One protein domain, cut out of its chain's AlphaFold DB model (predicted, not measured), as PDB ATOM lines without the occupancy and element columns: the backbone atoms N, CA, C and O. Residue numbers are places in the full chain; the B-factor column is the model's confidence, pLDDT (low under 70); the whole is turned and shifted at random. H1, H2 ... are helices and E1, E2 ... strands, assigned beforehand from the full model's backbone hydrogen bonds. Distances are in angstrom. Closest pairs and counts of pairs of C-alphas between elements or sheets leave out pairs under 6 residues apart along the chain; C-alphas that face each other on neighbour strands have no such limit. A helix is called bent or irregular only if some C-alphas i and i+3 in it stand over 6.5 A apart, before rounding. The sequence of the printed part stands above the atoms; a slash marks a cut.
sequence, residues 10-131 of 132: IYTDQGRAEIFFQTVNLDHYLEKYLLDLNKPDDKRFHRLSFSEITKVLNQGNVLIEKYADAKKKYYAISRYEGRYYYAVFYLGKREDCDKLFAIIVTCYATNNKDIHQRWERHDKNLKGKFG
ATOM      1  N   ILE A  10      67.797 -15.718 135.357       83.12
ATOM      2  CA  ILE A  10      66.609 -16.087 134.580       83.12
ATOM      3  C   ILE A  10      65.421 -15.222 134.992       83.12
ATOM      4  O   ILE A  10      65.382 -14.703 136.111       83.12
ATOM      5  N   TYR A  11      64.457 -15.064 134.093       84.69
ATOM      6  CA  TYR A  11      63.196 -14.392 134.394       84.69
ATOM      7  C   TYR A  11      62.131 -15.419 134.756       84.69
ATOM      8  O   TYR A  11      61.968 -16.424 134.074       84.69
ATOM      9  N   THR A  12      61.421 -15.160 135.849       84.38
ATOM     10  CA  THR A  12      60.321 -15.991 136.348       84.38
ATOM     11  C   THR A  12      59.098 -15.118 136.610       84.38
ATOM     12  O   THR A  12      59.194 -13.890 136.593       84.38
ATOM     13  N   ASP A  13      57.961 -15.739 136.905       82.44
ATOM     14  CA  ASP A  13      56.755 -15.054 137.388       82.44
ATOM     15  C   ASP A  13      56.996 -14.267 138.693       82.44
ATOM     16  O   ASP A  13      56.330 -13.270 138.952       82.44
ATOM     17  N   GLN A  14      57.993 -14.672 139.484       83.12
ATOM     18  CA  GLN A  14      58.437 -13.994 140.710       83.12
ATOM     19  C   GLN A  14      59.479 -12.884 140.453       83.12
ATOM     20  O   GLN A  14      59.988 -12.280 141.399       83.12
ATOM     21  N   GLY A  15      59.836 -12.623 139.191       85.19
ATOM     22  CA  GLY A  15      60.836 -11.634 138.788       85.19
ATOM     23  C   GLY A  15      62.192 -12.233 138.391       85.19
ATOM     24  O   GLY A  15      62.311 -13.417 138.063       85.19
ATOM     25  N   ARG A  16      63.229 -11.382 138.370       87.44
ATOM     26  CA  ARG A  16      64.601 -11.744 137.969       87.44
ATOM     27  C   ARG A  16      65.289 -12.542 139.080       87.44
ATOM     28  O   ARG A  16      65.573 -11.991 140.141       87.44
ATOM     29  N   ALA A  17      65.606 -13.804 138.808       83.12
ATOM     30  CA  ALA A  17      66.284 -14.701 139.739       83.12
ATOM     31  C   ALA A  17      67.733 -14.960 139.304       83.12
ATOM     32  O   ALA A  17      67.976 -15.347 138.163       83.12
ATOM     33  N   GLU A  18      68.706 -14.780 140.198       84.25
ATOM     34  CA  GLU A  18      70.094 -15.181 139.947       84.25
ATOM     35  C   GLU A  18      70.219 -16.706 140.036       84.25
ATOM     36  O   GLU A  18      69.777 -17.326 141.000       84.25
ATOM     37  N   ILE A  19      70.829 -17.333 139.033       76.56
ATOM     38  CA  ILE A  19      71.115 -18.762 139.068       76.56
ATOM     39  C   ILE A  19      72.197 -19.004 140.115       76.56
ATOM     40  O   ILE A  19      73.303 -18.470 140.021       76.56
ATOM     41  N   PHE A  20      71.873 -19.852 141.083       69.06
ATOM     42  CA  PHE A  20      72.788 -20.302 142.113       69.06
ATOM     43  C   PHE A  20      72.819 -21.827 142.118       69.06
ATOM     44  O   PHE A  20      71.777 -22.472 142.123       69.06
ATOM     45  N   PHE A  21      74.003 -22.424 142.156       61.91
ATOM     46  CA  PHE A  21      74.148 -23.838 142.483       61.91
ATOM     47  C   PHE A  21      74.907 -23.903 143.811       61.91
ATOM     48  O   PHE A  21      76.025 -23.402 143.900       61.91
ATOM     49  N   GLN A  22      74.302 -24.465 144.863       49.75
ATOM     50  CA  GLN A  22      75.057 -24.770 146.086       49.75
ATOM     51  C   GLN A  22      76.124 -25.804 145.737       49.75
ATOM     52  O   GLN A  22      75.783 -26.824 145.152       49.75
ATOM     53  N   THR A  23      77.378 -25.566 146.115       43.28
ATOM     54  CA  THR A  23      78.532 -26.457 145.886       43.28
ATOM     55  C   THR A  23      78.266 -27.906 146.303       43.28
ATOM     56  O   THR A  23      78.540 -28.811 145.531       43.28
ATOM     57  N   VAL A  24      77.587 -28.126 147.434       44.19
ATOM     58  CA  VAL A  24      77.186 -29.472 147.901       44.19
ATOM     59  C   VAL A  24      76.194 -30.158 146.949       44.19
ATOM     60  O   VAL A  24      76.239 -31.367 146.743       44.19
ATOM     61  N   ASN A  25      75.309 -29.382 146.319       45.56
ATOM     62  CA  ASN A  25      74.445 -29.893 145.257       45.56
ATOM     63  C   ASN A  25      75.198 -30.002 143.935       45.56
ATOM     64  O   ASN A  25      74.825 -30.831 143.129       45.56
ATOM     65  N   LEU A  26      76.228 -29.194 143.702       47.66
ATOM     66  CA  LEU A  26      77.060 -29.193 142.501       47.66
ATOM     67  C   LEU A  26      77.896 -30.471 142.406       47.66
ATOM     68  O   LEU A  26      77.936 -31.034 141.325       47.66
ATOM     69  N   ASP A  27      78.453 -30.971 143.513       42.47
ATOM     70  CA  ASP A  27      79.173 -32.255 143.552       42.47
ATOM     71  C   ASP A  27      78.216 -33.438 143.365       42.47
ATOM     72  O   ASP A  27      78.452 -34.304 142.527       42.47
ATOM     73  N   HIS A  28      77.064 -33.423 144.043       42.84
ATOM     74  CA  HIS A  28      76.011 -34.425 143.849       42.84
ATOM     75  C   HIS A  28      75.381 -34.340 142.441       42.84
ATOM     76  O   HIS A  28      74.986 -35.361 141.875       42.84
ATOM     77  N   TYR A  29      75.304 -33.138 141.851       48.94
ATOM     78  CA  TYR A  29      74.938 -32.928 140.452       48.94
ATOM     79  C   TYR A  29      76.004 -33.482 139.547       48.94
ATOM     80  O   TYR A  29      75.637 -34.223 138.659       48.94
ATOM     81  N   LEU A  30      77.279 -33.157 139.746       49.19
ATOM     82  CA  LEU A  30      78.364 -33.664 138.918       49.19
ATOM     83  C   LEU A  30      78.405 -35.188 138.973       49.19
ATOM     84  O   LEU A  30      78.384 -35.801 137.915       49.19
ATOM     85  N   GLU A  31      78.361 -35.808 140.153       46.66
ATOM     86  CA  GLU A  31      78.325 -37.268 140.288       46.66
ATOM     87  C   GLU A  31      77.105 -37.880 139.595       46.66
ATOM     88  O   GLU A  31      77.261 -38.769 138.762       46.66
ATOM     89  N   LYS A  32      75.881 -37.397 139.860       45.69
ATOM     90  CA  LYS A  32      74.680 -37.940 139.197       45.69
ATOM     91  C   LYS A  32      74.638 -37.649 137.701       45.69
ATOM     92  O   LYS A  32      74.202 -38.500 136.940       45.69
ATOM     93  N   TYR A  33      75.097 -36.480 137.277       46.41
ATOM     94  CA  TYR A  33      75.177 -36.061 135.879       46.41
ATOM     95  C   TYR A  33      76.205 -36.906 135.123       46.41
ATOM     96  O   TYR A  33      75.924 -37.319 134.006       46.41
ATOM     97  N   LEU A  34      77.346 -37.231 135.738       44.84
ATOM     98  CA  LEU A  34      78.354 -38.151 135.197       44.84
ATOM     99  C   LEU A  34      77.848 -39.602 135.158       44.84
ATOM    100  O   LEU A  34      78.130 -40.322 134.201       44.84
ATOM    101  N   LEU A  35      77.063 -40.027 136.152       44.81
ATOM    102  CA  LEU A  35      76.463 -41.365 136.193       44.81
ATOM    103  C   LEU A  35      75.286 -41.530 135.212       44.81
ATOM    104  O   LEU A  35      75.136 -42.603 134.630       44.81
ATOM    105  N   ASP A  36      74.479 -40.488 134.989       45.66
ATOM    106  CA  ASP A  36      73.375 -40.491 134.015       45.66
ATOM    107  C   ASP A  36      73.860 -40.227 132.579       45.66
ATOM    108  O   ASP A  36      73.257 -40.730 131.636       45.66
ATOM    109  N   LEU A  37      74.986 -39.525 132.390       46.38
ATOM    110  CA  LEU A  37      75.676 -39.416 131.096       46.38
ATOM    111  C   LEU A  37      76.069 -40.784 130.520       46.38
ATOM    112  O   LEU A  37      76.084 -40.955 129.303       46.38
ATOM    113  N   ASN A  38      76.365 -41.748 131.396       43.41
ATOM    114  CA  ASN A  38      76.759 -43.106 131.027       43.41
ATOM    115  C   ASN A  38      75.573 -44.072 130.873       43.41
ATOM    116  O   ASN A  38      75.788 -45.263 130.641       43.41
ATOM    117  N   LYS A  39      74.326 -43.593 130.975       48.31
ATOM    118  CA  LYS A  39      73.136 -44.399 130.685       48.31
ATOM    119  C   LYS A  39      72.593 -44.038 129.301       48.31
ATOM    120  O   LYS A  39      72.117 -42.919 129.113       48.31
ATOM    121  N   PRO A  40      72.604 -44.969 128.335       44.69
ATOM    122  CA  PRO A  40      72.000 -44.769 127.024       44.69
ATOM    123  C   PRO A  40      70.479 -44.958 127.125       44.69
ATOM    124  O   PRO A  40      69.918 -45.838 126.483       44.69
ATOM    125  N   ASP A  41      69.804 -44.200 127.989       50.56
ATOM    126  CA  ASP A  41      68.342 -44.201 128.016       50.56
ATOM    127  C   ASP A  41      67.849 -43.100 127.066       50.56
ATOM    128  O   ASP A  41      68.162 -41.920 127.245       50.56
ATOM    129  N   ASP A  42      67.070 -43.472 126.049       55.88
ATOM    130  CA  ASP A  42      66.668 -42.644 124.893       55.88
ATOM    131  C   ASP A  42      65.867 -41.365 125.241       55.88
ATOM    132  O   ASP A  42      65.419 -40.611 124.366       55.88
ATOM    133  N   LYS A  43      65.641 -41.108 126.533       60.47
ATOM    134  CA  LYS A  43      64.701 -40.109 127.046       60.47
ATOM    135  C   LYS A  43      65.361 -38.864 127.635       60.47
ATOM    136  O   LYS A  43      64.679 -37.831 127.685       60.47
ATOM    137  N   ARG A  44      66.621 -38.914 128.094       62.47
ATOM    138  CA  ARG A  44      67.284 -37.790 128.793       62.47
ATOM    139  C   ARG A  44      68.761 -37.679 128.423       62.47
ATOM    140  O   ARG A  44      69.514 -38.626 128.586       62.47
ATOM    141  N   PHE A  45      69.180 -36.492 127.988       65.62
ATOM    142  CA  PHE A  45      70.550 -36.213 127.569       65.62
ATOM    143  C   PHE A  45      71.087 -34.973 128.276       65.62
ATOM    144  O   PHE A  45      70.658 -33.839 128.047       65.62
ATOM    145  N   HIS A  46      72.069 -35.206 129.128       66.12
ATOM    146  CA  HIS A  46      72.760 -34.200 129.912       66.12
ATOM    147  C   HIS A  46      73.989 -33.704 129.136       66.12
ATOM    148  O   HIS A  46      75.051 -34.299 129.212       66.12
ATOM    149  N   ARG A  47      73.849 -32.649 128.319       64.06
ATOM    150  CA  ARG A  47      74.940 -32.143 127.448       64.06
ATOM    151  C   ARG A  47      75.259 -30.653 127.606       64.06
ATOM    152  O   ARG A  47      75.997 -30.112 126.796       64.06
ATOM    153  N   LEU A  48      74.694 -29.987 128.608       68.00
ATOM    154  CA  LEU A  48      74.823 -28.540 128.767       68.00
ATOM    155  C   LEU A  48      75.930 -28.179 129.756       68.00
ATOM    156  O   LEU A  48      75.944 -28.651 130.891       68.00
ATOM    157  N   SER A  49      76.799 -27.257 129.361       70.00
ATOM    158  CA  SER A  49      77.622 -26.493 130.292       70.00
ATOM    159  C   SER A  49      76.772 -25.501 131.091       70.00
ATOM    160  O   SER A  49      75.675 -25.101 130.687       70.00
ATOM    161  N   PHE A  50      77.318 -25.008 132.206       64.94
ATOM    162  CA  PHE A  50      76.680 -23.963 133.014       64.94
ATOM    163  C   PHE A  50      76.305 -22.720 132.189       64.94
ATOM    164  O   PHE A  50      75.232 -22.136 132.356       64.94
ATOM    165  N   SER A  51      77.178 -22.334 131.254       69.25
ATOM    166  CA  SER A  51      76.931 -21.192 130.376       69.25
ATOM    167  C   SER A  51      75.728 -21.420 129.455       69.25
ATOM    168  O   SER A  51      74.969 -20.486 129.190       69.25
ATOM    169  N   GLU A  52      75.499 -22.660 129.028       77.25
ATOM    170  CA  GLU A  52      74.423 -23.027 128.112       77.25
ATOM    171  C   GLU A  52      73.085 -23.195 128.825       77.25
ATOM    172  O   GLU A  52      72.069 -22.808 128.257       77.25
ATOM    173  N   ILE A  53      73.062 -23.632 130.092       81.81
ATOM    174  CA  ILE A  53      71.823 -23.660 130.898       81.81
ATOM    175  C   ILE A  53      71.163 -22.278 130.903       81.81
ATOM    176  O   ILE A  53      69.950 -22.153 130.754       81.81
ATOM    177  N   THR A  54      71.961 -21.217 131.011       81.94
ATOM    178  CA  THR A  54      71.430 -19.850 131.041       81.94
ATOM    179  C   THR A  54      70.886 -19.399 129.694       81.94
ATOM    180  O   THR A  54      69.941 -18.618 129.669       81.94
ATOM    181  N   LYS A  55      71.442 -19.899 128.587       84.69
ATOM    182  CA  LYS A  55      70.910 -19.660 127.240       84.69
ATOM    183  C   LYS A  55      69.580 -20.389 127.079       84.69
ATOM    184  O   LYS A  55      68.579 -19.762 126.758       84.69
ATOM    185  N   VAL A  56      69.554 -21.671 127.436       87.31
ATOM    186  CA  VAL A  56      68.372 -22.541 127.389       87.31
ATOM    187  C   VAL A  56      67.206 -21.982 128.208       87.31
ATOM    188  O   VAL A  56      66.061 -22.123 127.792       87.31
ATOM    189  N   LEU A  57      67.472 -21.339 129.348       87.94
ATOM    190  CA  LEU A  57      66.439 -20.795 130.237       87.94
ATOM    191  C   LEU A  57      66.092 -19.315 130.004       87.94
ATOM    192  O   LEU A  57      65.215 -18.802 130.691       87.94
ATOM    193  N   ASN A  58      66.752 -18.623 129.069       83.94
ATOM    194  CA  ASN A  58      66.463 -17.211 128.765       83.94
ATOM    195  C   ASN A  58      66.174 -16.917 127.297       83.94
ATOM    196  O   ASN A  58      65.664 -15.842 126.990       83.94
ATOM    197  N   GLN A  59      66.569 -17.791 126.377       81.19
ATOM    198  CA  GLN A  59      66.383 -17.534 124.958       81.19
ATOM    199  C   GLN A  59      65.024 -18.038 124.489       81.19
ATOM    200  O   GLN A  59      64.691 -19.213 124.632       81.19
ATOM    201  N   GLY A  60      64.280 -17.133 123.858       77.75
ATOM    202  CA  GLY A  60      62.996 -17.433 123.239       77.75
ATOM    203  C   GLY A  60      61.895 -17.745 124.249       77.75
ATOM    204  O   GLY A  60      61.880 -17.230 125.367       77.75
ATOM    205  N   ASN A  61      60.953 -18.585 123.821       85.25
ATOM    206  CA  ASN A  61      59.788 -18.954 124.616       85.25
ATOM    207  C   ASN A  61      60.152 -20.056 125.614       85.25
ATOM    208  O   ASN A  61      60.440 -21.198 125.237       85.25
ATOM    209  N   VAL A  62      60.101 -19.705 126.896       91.25
ATOM    210  CA  VAL A  62      60.342 -20.617 128.013       91.25
ATOM    211  C   VAL A  62      59.059 -20.726 128.826       91.25
ATOM    212  O   VAL A  62      58.593 -19.749 129.407       91.25
ATOM    213  N   LEU A  63      58.503 -21.932 128.886       93.25
ATOM    214  CA  LEU A  63      57.403 -22.244 129.787       93.25
ATOM    215  C   LEU A  63      57.982 -22.460 131.180       93.25
ATOM    216  O   LEU A  63      58.765 -23.388 131.352       93.25
ATOM    217  N   ILE A  64      57.585 -21.655 132.162       93.31
ATOM    218  CA  ILE A  64      57.959 -21.841 133.568       93.31
ATOM    219  C   ILE A  64      56.690 -22.039 134.383       93.31
ATOM    220  O   ILE A  64      55.805 -21.188 134.373       93.31
ATOM    221  N   GLU A  65      56.608 -23.156 135.101       92.25
ATOM    222  CA  GLU A  65      55.444 -23.501 135.914       92.25
ATOM    223  C   GLU A  65      55.874 -24.069 137.267       92.25
ATOM    224  O   GLU A  65      56.925 -24.703 137.420       92.25
ATOM    225  N   LYS A  66      55.035 -23.837 138.273       91.44
ATOM    226  CA  LYS A  66      55.219 -24.384 139.613       91.44
ATOM    227  C   LYS A  66      54.762 -25.844 139.651       91.44
ATOM    228  O   LYS A  66      53.738 -26.196 139.072       91.44
ATOM    229  N   TYR A  67      55.489 -26.695 140.371       85.75
ATOM    230  CA  TYR A  67      54.998 -28.035 140.698       85.75
ATOM    231  C   TYR A  67      53.804 -27.934 141.653       85.75
ATOM    232  O   TYR A  67      53.907 -27.254 142.675       85.75
ATOM    233  N   ALA A  68      52.713 -28.645 141.349       78.88
ATOM    234  CA  ALA A  68      51.466 -28.595 142.118       78.88
ATOM    235  C   ALA A  68      51.682 -28.838 143.627       78.88
ATOM    236  O   ALA A  68      51.193 -28.071 144.450       78.88
ATOM    237  N   ASP A  69      52.514 -29.822 143.980       75.75
ATOM    238  CA  ASP A  69      52.668 -30.283 145.368       75.75
ATOM    239  C   ASP A  69      53.867 -29.671 146.115       75.75
ATOM    240  O   ASP A  69      54.236 -30.123 147.199       75.75
ATOM    241  N   ALA A  70      54.532 -28.653 145.555       74.56
ATOM    242  CA  ALA A  70      55.787 -28.150 146.111       74.56
ATOM    243  C   ALA A  70      55.794 -26.629 146.311       74.56
ATOM    244  O   ALA A  70      55.654 -25.845 145.374       74.56
ATOM    245  N   LYS A  71      56.070 -26.188 147.550       76.12
ATOM    246  CA  LYS A  71      55.997 -24.767 147.952       76.12
ATOM    247  C   LYS A  71      56.858 -23.828 147.100       76.12
ATOM    248  O   LYS A  71      56.451 -22.689 146.879       76.12
ATOM    249  N   LYS A  72      58.022 -24.290 146.631       82.62
ATOM    250  CA  LYS A  72      59.026 -23.464 145.936       82.62
ATOM    251  C   LYS A  72      59.683 -24.155 144.737       82.62
ATOM    252  O   LYS A  72      60.714 -23.678 144.279       82.62
ATOM    253  N   LYS A  73      59.144 -25.285 144.267       88.88
ATOM    254  CA  LYS A  73      59.731 -26.068 143.168       88.88
ATOM    255  C   LYS A  73      59.050 -25.712 141.857       88.88
ATOM    256  O   LYS A  73      57.826 -25.701 141.778       88.88
ATOM    257  N   TYR A  74      59.853 -25.496 140.834       92.56
ATOM    258  CA  TYR A  74      59.431 -25.110 139.501       92.56
ATOM    259  C   TYR A  74      60.044 -26.056 138.480       92.56
ATOM    260  O   TYR A  74      61.063 -26.708 138.739       92.56
ATOM    261  N   TYR A  75      59.420 -26.120 137.314       93.12
ATOM    262  CA  TYR A  75      60.068 -26.613 136.115       93.12
ATOM    263  C   TYR A  75      60.031 -25.569 135.013       93.12
ATOM    264  O   TYR A  75      59.121 -24.745 134.947       93.12
ATOM    265  N   ALA A  76      61.029 -25.643 134.141       94.19
ATOM    266  CA  ALA A  76      61.058 -24.919 132.890       94.19
ATOM    267  C   ALA A  76      61.104 -25.897 131.716       94.19
ATOM    268  O   ALA A  76      61.791 -26.920 131.780       94.19
ATOM    269  N   ILE A  77      60.395 -25.555 130.645       94.94
ATOM    270  CA  ILE A  77      60.488 -26.217 129.348       94.94
ATOM    271  C   ILE A  77      60.876 -25.166 128.319       94.94
ATOM    272  O   ILE A  77      60.205 -24.140 128.192       94.94
ATOM    273  N   SER A  78      61.934 -25.425 127.563       94.25
ATOM    274  CA  SER A  78      62.362 -24.546 126.479       94.25
ATOM    275  C   SER A  78      62.761 -25.333 125.243       94.25
ATOM    276  O   SER A  78      63.043 -26.534 125.303       94.25
ATOM    277  N   ARG A  79      62.779 -24.641 124.101       91.75
ATOM    278  CA  ARG A  79      63.278 -25.174 122.837       91.75
ATOM    279  C   ARG A  79      64.496 -24.367 122.407       91.75
ATOM    280  O   ARG A  79      64.384 -23.177 122.134       91.75
ATOM    281  N   TYR A  80      65.646 -25.025 122.332       88.81
ATOM    282  CA  TYR A  80      66.920 -24.409 121.969       88.81
ATOM    283  C   TYR A  80      67.645 -25.300 120.954       88.81
ATOM    284  O   TYR A  80      67.717 -26.514 121.141       88.81
ATOM    285  N   GLU A  81      68.116 -24.713 119.849       87.38
ATOM    286  CA  GLU A  81      68.813 -25.425 118.756       87.38
ATOM    287  C   GLU A  81      68.078 -26.695 118.277       87.38
ATOM    288  O   GLU A  81      68.655 -27.766 118.095       87.38
ATOM    289  N   GLY A  82      66.755 -26.597 118.118       85.81
ATOM    290  CA  GLY A  82      65.922 -27.706 117.641       85.81
ATOM    291  C   GLY A  82      65.655 -28.813 118.668       85.81
ATOM    292  O   GLY A  82      64.937 -29.755 118.345       85.81
ATOM    293  N   ARG A  83      66.159 -28.694 119.902       89.00
ATOM    294  CA  ARG A  83      65.948 -29.664 120.987       89.00
ATOM    295  C   ARG A  83      65.078 -29.089 122.094       89.00
ATOM    296  O   ARG A  83      65.095 -27.887 122.353       89.00
ATOM    297  N   TYR A  84      64.356 -29.975 122.769       90.00
ATOM    298  CA  TYR A  84      63.577 -29.640 123.953       90.00
ATOM    299  C   TYR A  84      64.389 -29.891 125.210       90.00
ATOM    300  O   TYR A  84      64.963 -30.970 125.376       90.00
ATOM    301  N   TYR A  85      64.392 -28.912 126.103       91.00
ATOM    302  CA  TYR A  85      65.066 -28.980 127.386       91.00
ATOM    303  C   TYR A  85      64.058 -28.915 128.519       91.00
ATOM    304  O   TYR A  85      63.081 -28.169 128.467       91.00
ATOM    305  N   TYR A  86      64.326 -29.707 129.549       90.56
ATOM    306  CA  TYR A  86      63.580 -29.724 130.789       90.56
ATOM    307  C   TYR A  86      64.516 -29.363 131.933       90.56
ATOM    308  O   TYR A  86      65.560 -29.997 132.107       90.56
ATOM    309  N   ALA A  87      64.131 -28.365 132.720       89.62
ATOM    310  CA  ALA A  87      64.842 -28.002 133.931       89.62
ATOM    311  C   ALA A  87      63.914 -28.063 135.135       89.62
ATOM    312  O   ALA A  87      62.743 -27.713 135.043       89.62
ATOM    313  N   VAL A  88      64.453 -28.466 136.279       88.00
ATOM    314  CA  VAL A  88      63.783 -28.361 137.579       88.00
ATOM    315  C   VAL A  88      64.620 -27.445 138.441       88.00
ATOM    316  O   VAL A  88      65.844 -27.548 138.429       88.00
ATOM    317  N   PHE A  89      63.985 -26.554 139.189       87.31
ATOM    318  CA  PHE A  89      64.691 -25.641 140.078       87.31
ATOM    319  C   PHE A  89      63.820 -25.208 141.253       87.31
ATOM    320  O   PHE A  89      62.599 -25.354 141.225       87.31
ATOM    321  N   TYR A  90      64.451 -24.678 142.294       88.12
ATOM    322  CA  TYR A  90      63.758 -23.996 143.380       88.12
ATOM    323  C   TYR A  90      63.955 -22.490 143.282       88.12
ATOM    324  O   TYR A  90      65.037 -22.037 142.922       88.12
ATOM    325  N   LEU A  91      62.934 -21.719 143.651       87.50
ATOM    326  CA  LEU A  91      63.077 -20.282 143.875       87.50
ATOM    327  C   LEU A  91      63.175 -19.990 145.368       87.50
ATOM    328  O   LEU A  91      62.342 -20.443 146.156       87.50
ATOM    329  N   GLY A  92      64.181 -19.218 145.765       83.19
ATOM    330  CA  GLY A  92      64.395 -18.841 147.157       83.19
ATOM    331  C   GLY A  92      65.035 -17.469 147.284       83.19
ATOM    332  O   GLY A  92      65.770 -17.039 146.403       83.19
ATOM    333  N   LYS A  93      64.755 -16.787 148.389       80.12
ATOM    334  CA  LYS A  93      65.517 -15.620 148.840       80.12
ATOM    335  C   LYS A  93      66.386 -16.053 150.011       80.12
ATOM    336  O   LYS A  93      65.998 -16.979 150.729       80.12
ATOM    337  N   ARG A  94      67.544 -15.424 150.177       72.25
ATOM    338  CA  ARG A  94      68.330 -15.596 151.402       72.25
ATOM    339  C   ARG A  94      67.890 -14.554 152.422       72.25
ATOM    340  O   ARG A  94      67.385 -13.504 152.042       72.25
ATOM    341  N   GLU A  95      68.063 -14.852 153.700       73.81
ATOM    342  CA  GLU A  95      67.712 -13.914 154.775       73.81
ATOM    343  C   GLU A  95      68.652 -12.700 154.804       73.81
ATOM    344  O   GLU A  95      68.243 -11.612 155.187       73.81
ATOM    345  N   ASP A  96      69.889 -12.872 154.334       76.62
ATOM    346  CA  ASP A  96      70.935 -11.848 154.276       76.62
ATOM    347  C   ASP A  96      70.945 -11.044 152.963       76.62
ATOM    348  O   ASP A  96      71.804 -10.183 152.763       76.62
ATOM    349  N   CYS A  97      70.032 -11.332 152.028       73.69
ATOM    350  CA  CYS A  97      70.037 -10.715 150.707       73.69
ATOM    351  C   CYS A  97      68.647 -10.718 150.053       73.69
ATOM    352  O   CYS A  97      68.090 -11.778 149.767       73.69
ATOM    353  N   ASP A  98      68.154  -9.537 149.666       78.19
ATOM    354  CA  ASP A  98      66.852  -9.358 148.993       78.19
ATOM    355  C   ASP A  98      66.752  -9.993 147.593       78.19
ATOM    356  O   ASP A  98      65.687  -9.993 146.961       78.19
ATOM    357  N   LYS A  99      67.853 -10.551 147.082       79.75
ATOM    358  CA  LYS A  99      67.901 -11.183 145.767       79.75
ATOM    359  C   LYS A  99      67.130 -12.499 145.746       79.75
ATOM    360  O   LYS A  99      67.260 -13.353 146.621       79.75
ATOM    361  N   LEU A 100      66.368 -12.683 144.670       84.56
ATOM    362  CA  LEU A 100      65.777 -13.966 144.324       84.56
ATOM    363  C   LEU A 100      66.838 -14.849 143.659       84.56
ATOM    364  O   LEU A 100      67.549 -14.405 142.759       84.56
ATOM    365  N   PHE A 101      66.910 -16.107 144.071       83.00
ATOM    366  CA  PHE A 101      67.814 -17.109 143.528       83.00
ATOM    367  C   PHE A 101      67.034 -18.275 142.928       83.00
ATOM    368  O   PHE A 101      66.075 -18.766 143.526       83.00
ATOM    369  N   ALA A 102      67.489 -18.740 141.767       85.00
ATOM    370  CA  ALA A 102      67.064 -19.979 141.139       85.00
ATOM    371  C   ALA A 102      68.107 -21.065 141.413       85.00
ATOM    372  O   ALA A 102      69.214 -21.030 140.874       85.00
ATOM    373  N   ILE A 103      67.744 -22.026 142.257       83.00
ATOM    374  CA  ILE A 103      68.574 -23.176 142.601       83.00
ATOM    375  C   ILE A 103      68.252 -24.297 141.629       83.00
ATOM    376  O   ILE A 103      67.237 -24.977 141.784       83.00
ATOM    377  N   ILE A 104      69.079 -24.464 140.601       82.69
ATOM    378  CA  ILE A 104      68.839 -25.464 139.560       82.69
ATOM    379  C   ILE A 104      69.099 -26.866 140.118       82.69
ATOM    380  O   ILE A 104      70.163 -27.158 140.657       82.69
ATOM    381  N   VAL A 105      68.091 -27.721 139.967       79.31
ATOM    382  CA  VAL A 105      68.033 -29.111 140.440       79.31
ATOM    383  C   VAL A 105      68.219 -30.101 139.293       79.31
ATOM    384  O   VAL A 105      68.330 -31.293 139.504       79.31
ATOM    385  N   THR A 106      68.120 -29.699 138.043       80.25
ATOM    386  CA  THR A 106      68.537 -30.517 136.897       80.25
ATOM    387  C   THR A 106      68.223 -29.716 135.650       80.25
ATOM    388  O   THR A 106      67.308 -28.890 135.662       80.25
ATOM    389  N   CYS A 107      68.983 -29.944 134.589       83.62
ATOM    390  CA  CYS A 107      68.688 -29.437 133.261       83.62
ATOM    391  C   CYS A 107      69.188 -30.457 132.232       83.62
ATOM    392  O   CYS A 107      70.366 -30.823 132.250       83.62
ATOM    393  N   TYR A 108      68.297 -30.940 131.368       81.88
ATOM    394  CA  TYR A 108      68.620 -31.930 130.339       81.88
ATOM    395  C   TYR A 108      67.793 -31.739 129.077       81.88
ATOM    396  O   TYR A 108      66.654 -31.278 129.130       81.88
ATOM    397  N   ALA A 109      68.352 -32.156 127.943       85.38
ATOM    398  CA  ALA A 109      67.575 -32.364 126.730       85.38
ATOM    399  C   ALA A 109      66.718 -33.627 126.877       85.38
ATOM    400  O   ALA A 109      67.154 -34.616 127.467       85.38
ATOM    401  N   THR A 110      65.505 -33.623 126.337       84.62
ATOM    402  CA  THR A 110      64.583 -34.756 126.466       84.62
ATOM    403  C   THR A 110      63.796 -35.016 125.192       84.62
ATOM    404  O   THR A 110      63.409 -34.083 124.493       84.62
ATOM    405  N   ASN A 111      63.515 -36.295 124.934       84.19
ATOM    406  CA  ASN A 111      62.625 -36.764 123.865       84.19
ATOM    407  C   ASN A 111      61.220 -37.125 124.378       84.19
ATOM    408  O   ASN A 111      60.440 -37.768 123.677       84.19
ATOM    409  N   ASN A 112      60.894 -36.766 125.623       87.44
ATOM    410  CA  ASN A 112      59.585 -37.058 126.188       87.44
ATOM    411  C   ASN A 112      58.490 -36.258 125.455       87.44
ATOM    412  O   ASN A 112      58.448 -35.029 125.536       87.44
ATOM    413  N   LYS A 113      57.580 -36.979 124.786       88.75
ATOM    414  CA  LYS A 113      56.486 -36.407 123.988       88.75
ATOM    415  C   LYS A 113      55.564 -35.490 124.797       88.75
ATOM    416  O   LYS A 113      55.140 -34.466 124.271       88.75
ATOM    417  N   ASP A 114      55.307 -35.795 126.067       89.81
ATOM    418  CA  ASP A 114      54.422 -34.984 126.912       89.81
ATOM    419  C   ASP A 114      55.033 -33.605 127.194       89.81
ATOM    420  O   ASP A 114      54.340 -32.585 127.195       89.81
ATOM    421  N   ILE A 115      56.355 -33.560 127.390       89.38
ATOM    422  CA  ILE A 115      57.103 -32.311 127.583       89.38
ATOM    423  C   ILE A 115      57.065 -31.475 126.299       89.38
ATOM    424  O   ILE A 115      56.823 -30.268 126.364       89.38
ATOM    425  N   HIS A 116      57.246 -32.110 125.137       92.06
ATOM    426  CA  HIS A 116      57.185 -31.433 123.835       92.06
ATOM    427  C   HIS A 116      55.803 -30.822 123.599       92.06
ATOM    428  O   HIS A 116      55.695 -29.623 123.356       92.06
ATOM    429  N   GLN A 117      54.740 -31.614 123.768       93.12
ATOM    430  CA  GLN A 117      53.359 -31.163 123.575       93.12
ATOM    431  C   GLN A 117      52.981 -30.009 124.511       93.12
ATOM    432  O   GLN A 117      52.267 -29.089 124.107       93.12
ATOM    433  N   ARG A 118      53.459 -30.033 125.763       93.50
ATOM    434  CA  ARG A 118      53.252 -28.934 126.717       93.50
ATOM    435  C   ARG A 118      53.901 -27.638 126.242       93.50
ATOM    436  O   ARG A 118      53.245 -26.598 126.276       93.50
ATOM    437  N   TRP A 119      55.140 -27.703 125.754       94.12
ATOM    438  CA  TRP A 119      55.811 -26.530 125.192       94.12
ATOM    439  C   TRP A 119      55.114 -26.025 123.928       94.12
ATOM    440  O   TRP A 119      54.846 -24.836 123.819       94.12
ATOM    441  N   GLU A 120      54.748 -26.912 123.002       92.94
ATOM    442  CA  GLU A 120      54.071 -26.526 121.757       92.94
ATOM    443  C   GLU A 120      52.712 -25.871 122.015       92.94
ATOM    444  O   GLU A 120      52.347 -24.902 121.348       92.94
ATOM    445  N   ARG A 121      51.963 -26.358 123.012       92.94
ATOM    446  CA  ARG A 121      50.716 -25.721 123.451       92.94
ATOM    447  C   ARG A 121      50.975 -24.322 124.006       92.94
ATOM    448  O   ARG A 121      50.243 -23.394 123.674       92.94
ATOM    449  N   HIS A 122      52.007 -24.167 124.830       92.06
ATOM    450  CA  HIS A 122      52.401 -22.869 125.366       92.06
ATOM    451  C   HIS A 122      52.833 -21.890 124.261       92.06
ATOM    452  O   HIS A 122      52.347 -20.762 124.233       92.06
ATOM    453  N   ASP A 123      53.661 -22.334 123.313       90.81
ATOM    454  CA  ASP A 123      54.120 -21.533 122.173       90.81
ATOM    455  C   ASP A 123      52.947 -21.065 121.296       90.81
ATOM    456  O   ASP A 123      52.845 -19.881 120.974       90.81
ATOM    457  N   LYS A 124      52.001 -21.964 120.985       89.06
ATOM    458  CA  LYS A 124      50.763 -21.611 120.269       89.06
ATOM    459  C   LYS A 124      49.928 -20.584 121.037       89.06
ATOM    460  O   LYS A 124      49.456 -19.621 120.440       89.06
ATOM    461  N   ASN A 125      49.776 -20.759 122.351       87.81
ATOM    462  CA  ASN A 125      49.020 -19.830 123.191       87.81
ATOM    463  C   ASN A 125      49.662 -18.438 123.249       87.81
ATOM    464  O   ASN A 125      48.943 -17.442 123.248       87.81
ATOM    465  N   LEU A 126      50.994 -18.349 123.296       84.44
ATOM    466  CA  LEU A 126      51.702 -17.068 123.250       84.44
ATOM    467  C   LEU A 126      51.537 -16.390 121.889       84.44
ATOM    468  O   LEU A 126      51.157 -15.223 121.839       84.44
ATOM    469  N   LYS A 127      51.740 -17.126 120.792       82.94
ATOM    470  CA  LYS A 127      51.565 -16.598 119.430       82.94
ATOM    471  C   LYS A 127      50.137 -16.120 119.164       82.94
ATOM    472  O   LYS A 127      49.959 -15.076 118.558       82.94
ATOM    473  N   GLY A 128      49.129 -16.832 119.672       74.88
ATOM    474  CA  GLY A 128      47.729 -16.412 119.564       74.88
ATOM    475  C   GLY A 128      47.368 -15.190 120.420       74.88
ATOM    476  O   GLY A 128      46.445 -14.462 120.070       74.88
ATOM    477  N   LYS A 129      48.081 -14.943 121.529       72.56
ATOM    478  CA  LYS A 129      47.850 -13.784 122.415       72.56
ATOM    479  C   LYS A 129      48.572 -12.513 121.973       72.56
ATOM    480  O   LYS A 129      48.088 -11.425 122.257       72.56
ATOM    481  N   PHE A 130      49.719 -12.650 121.317       65.12
ATOM    482  CA  PHE A 130      50.581 -11.537 120.913       65.12
ATOM    483  C   PHE A 130      50.709 -11.440 119.391       65.12
ATOM    484  O   PHE A 130      51.790 -11.128 118.900       65.12
ATOM    485  N   GLY A 131      49.626 -11.757 118.672       52.47
ATOM    486  CA  GLY A 131      49.592 -11.864 117.214       52.47
ATOM    487  C   GLY A 131      50.426 -10.797 116.507       52.47
ATOM    488  O   GLY A 131      50.119  -9.607 116.579       52.47
TER     489      GLY A 131
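AT A GLANCE: This is residues 10 to 131 of the 132 residues of an uncharacterized protein of Spirosoma sp. HMF4905 (UniProt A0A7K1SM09). One sheet of six strands, curled like part of a barrel, wraps round the short helix H2, while the long helix H3 crosses E5 and E4 on the opposite face. H1 only grazes the sheet, mostly at E6, and residues 38 to 49 loop from it back to H2. The printed part has 122 residues, with three named helices and six named strands in the order E1 E2 H1 H2 E3 E4 E5 E6 H3, class mixed, helices and strands. The sheet, order E1 E2 E6 E5 E4 E3, is mixed; the whole is compact, with a radius of gyration of the C-alphas of 14.8 A and spans of 43 by 40 by 29 A.

IN THESE COORDINATES: The strands are E1, residues 10 to 12, from C-alpha 10 at (66.609, -16.087, 134.580); E2, 15 to 20; E3, 62 to 66; E4, 73 to 80; E5, 83 to 94, 33.6 A; and E6, 97 to 110, 34.6 A. H1 is residues 23 to 37, 19.9 A; H2, 50 to 56; H3, 113 to 129, 24.3 A, ending at (47.850, -13.784, 122.415).

HOW THE PARTS SIT: E3 E4 E5 E6 form a meander, each strand the antiparallel neighbour of the one before: N 63 and O 77 are 2.9 A apart, N 76 and O 87 2.8 A, N 103 and O 90 2.8 A. E2 is parallel to E6, N 18 to O 100 2.8 A, and antiparallel to E1, N 10 to O 17 2.8 A. It is a folded sheet, bent back on itself: E1 E2 face E5 E4 E3, with E6 as the hinge. The closest C-alphas of H2 and E4, Val 56 and Tyr 80, are 5.9 A apart. H3 runs across the strands at a height over the sheet of 8.8 A; its Trp 119 and Ile 77 of E4 have C-alphas 6.3 A apart, the closest. Every O i to N i+4 pair is within hydrogen-bond range in H1 and H3; in H2 1 of 3 is, and 3 of 4 O i to N i+3 pairs.

THE WHOLE: The C-alphas of Val 24 and Gly 131, the two farthest apart, are 44.9 A apart. The printed part has no cut, and H1 to H2 is the long link. The pLDDT is under 70 at residues 20 to 48, 50 to 51 and 130 to 131.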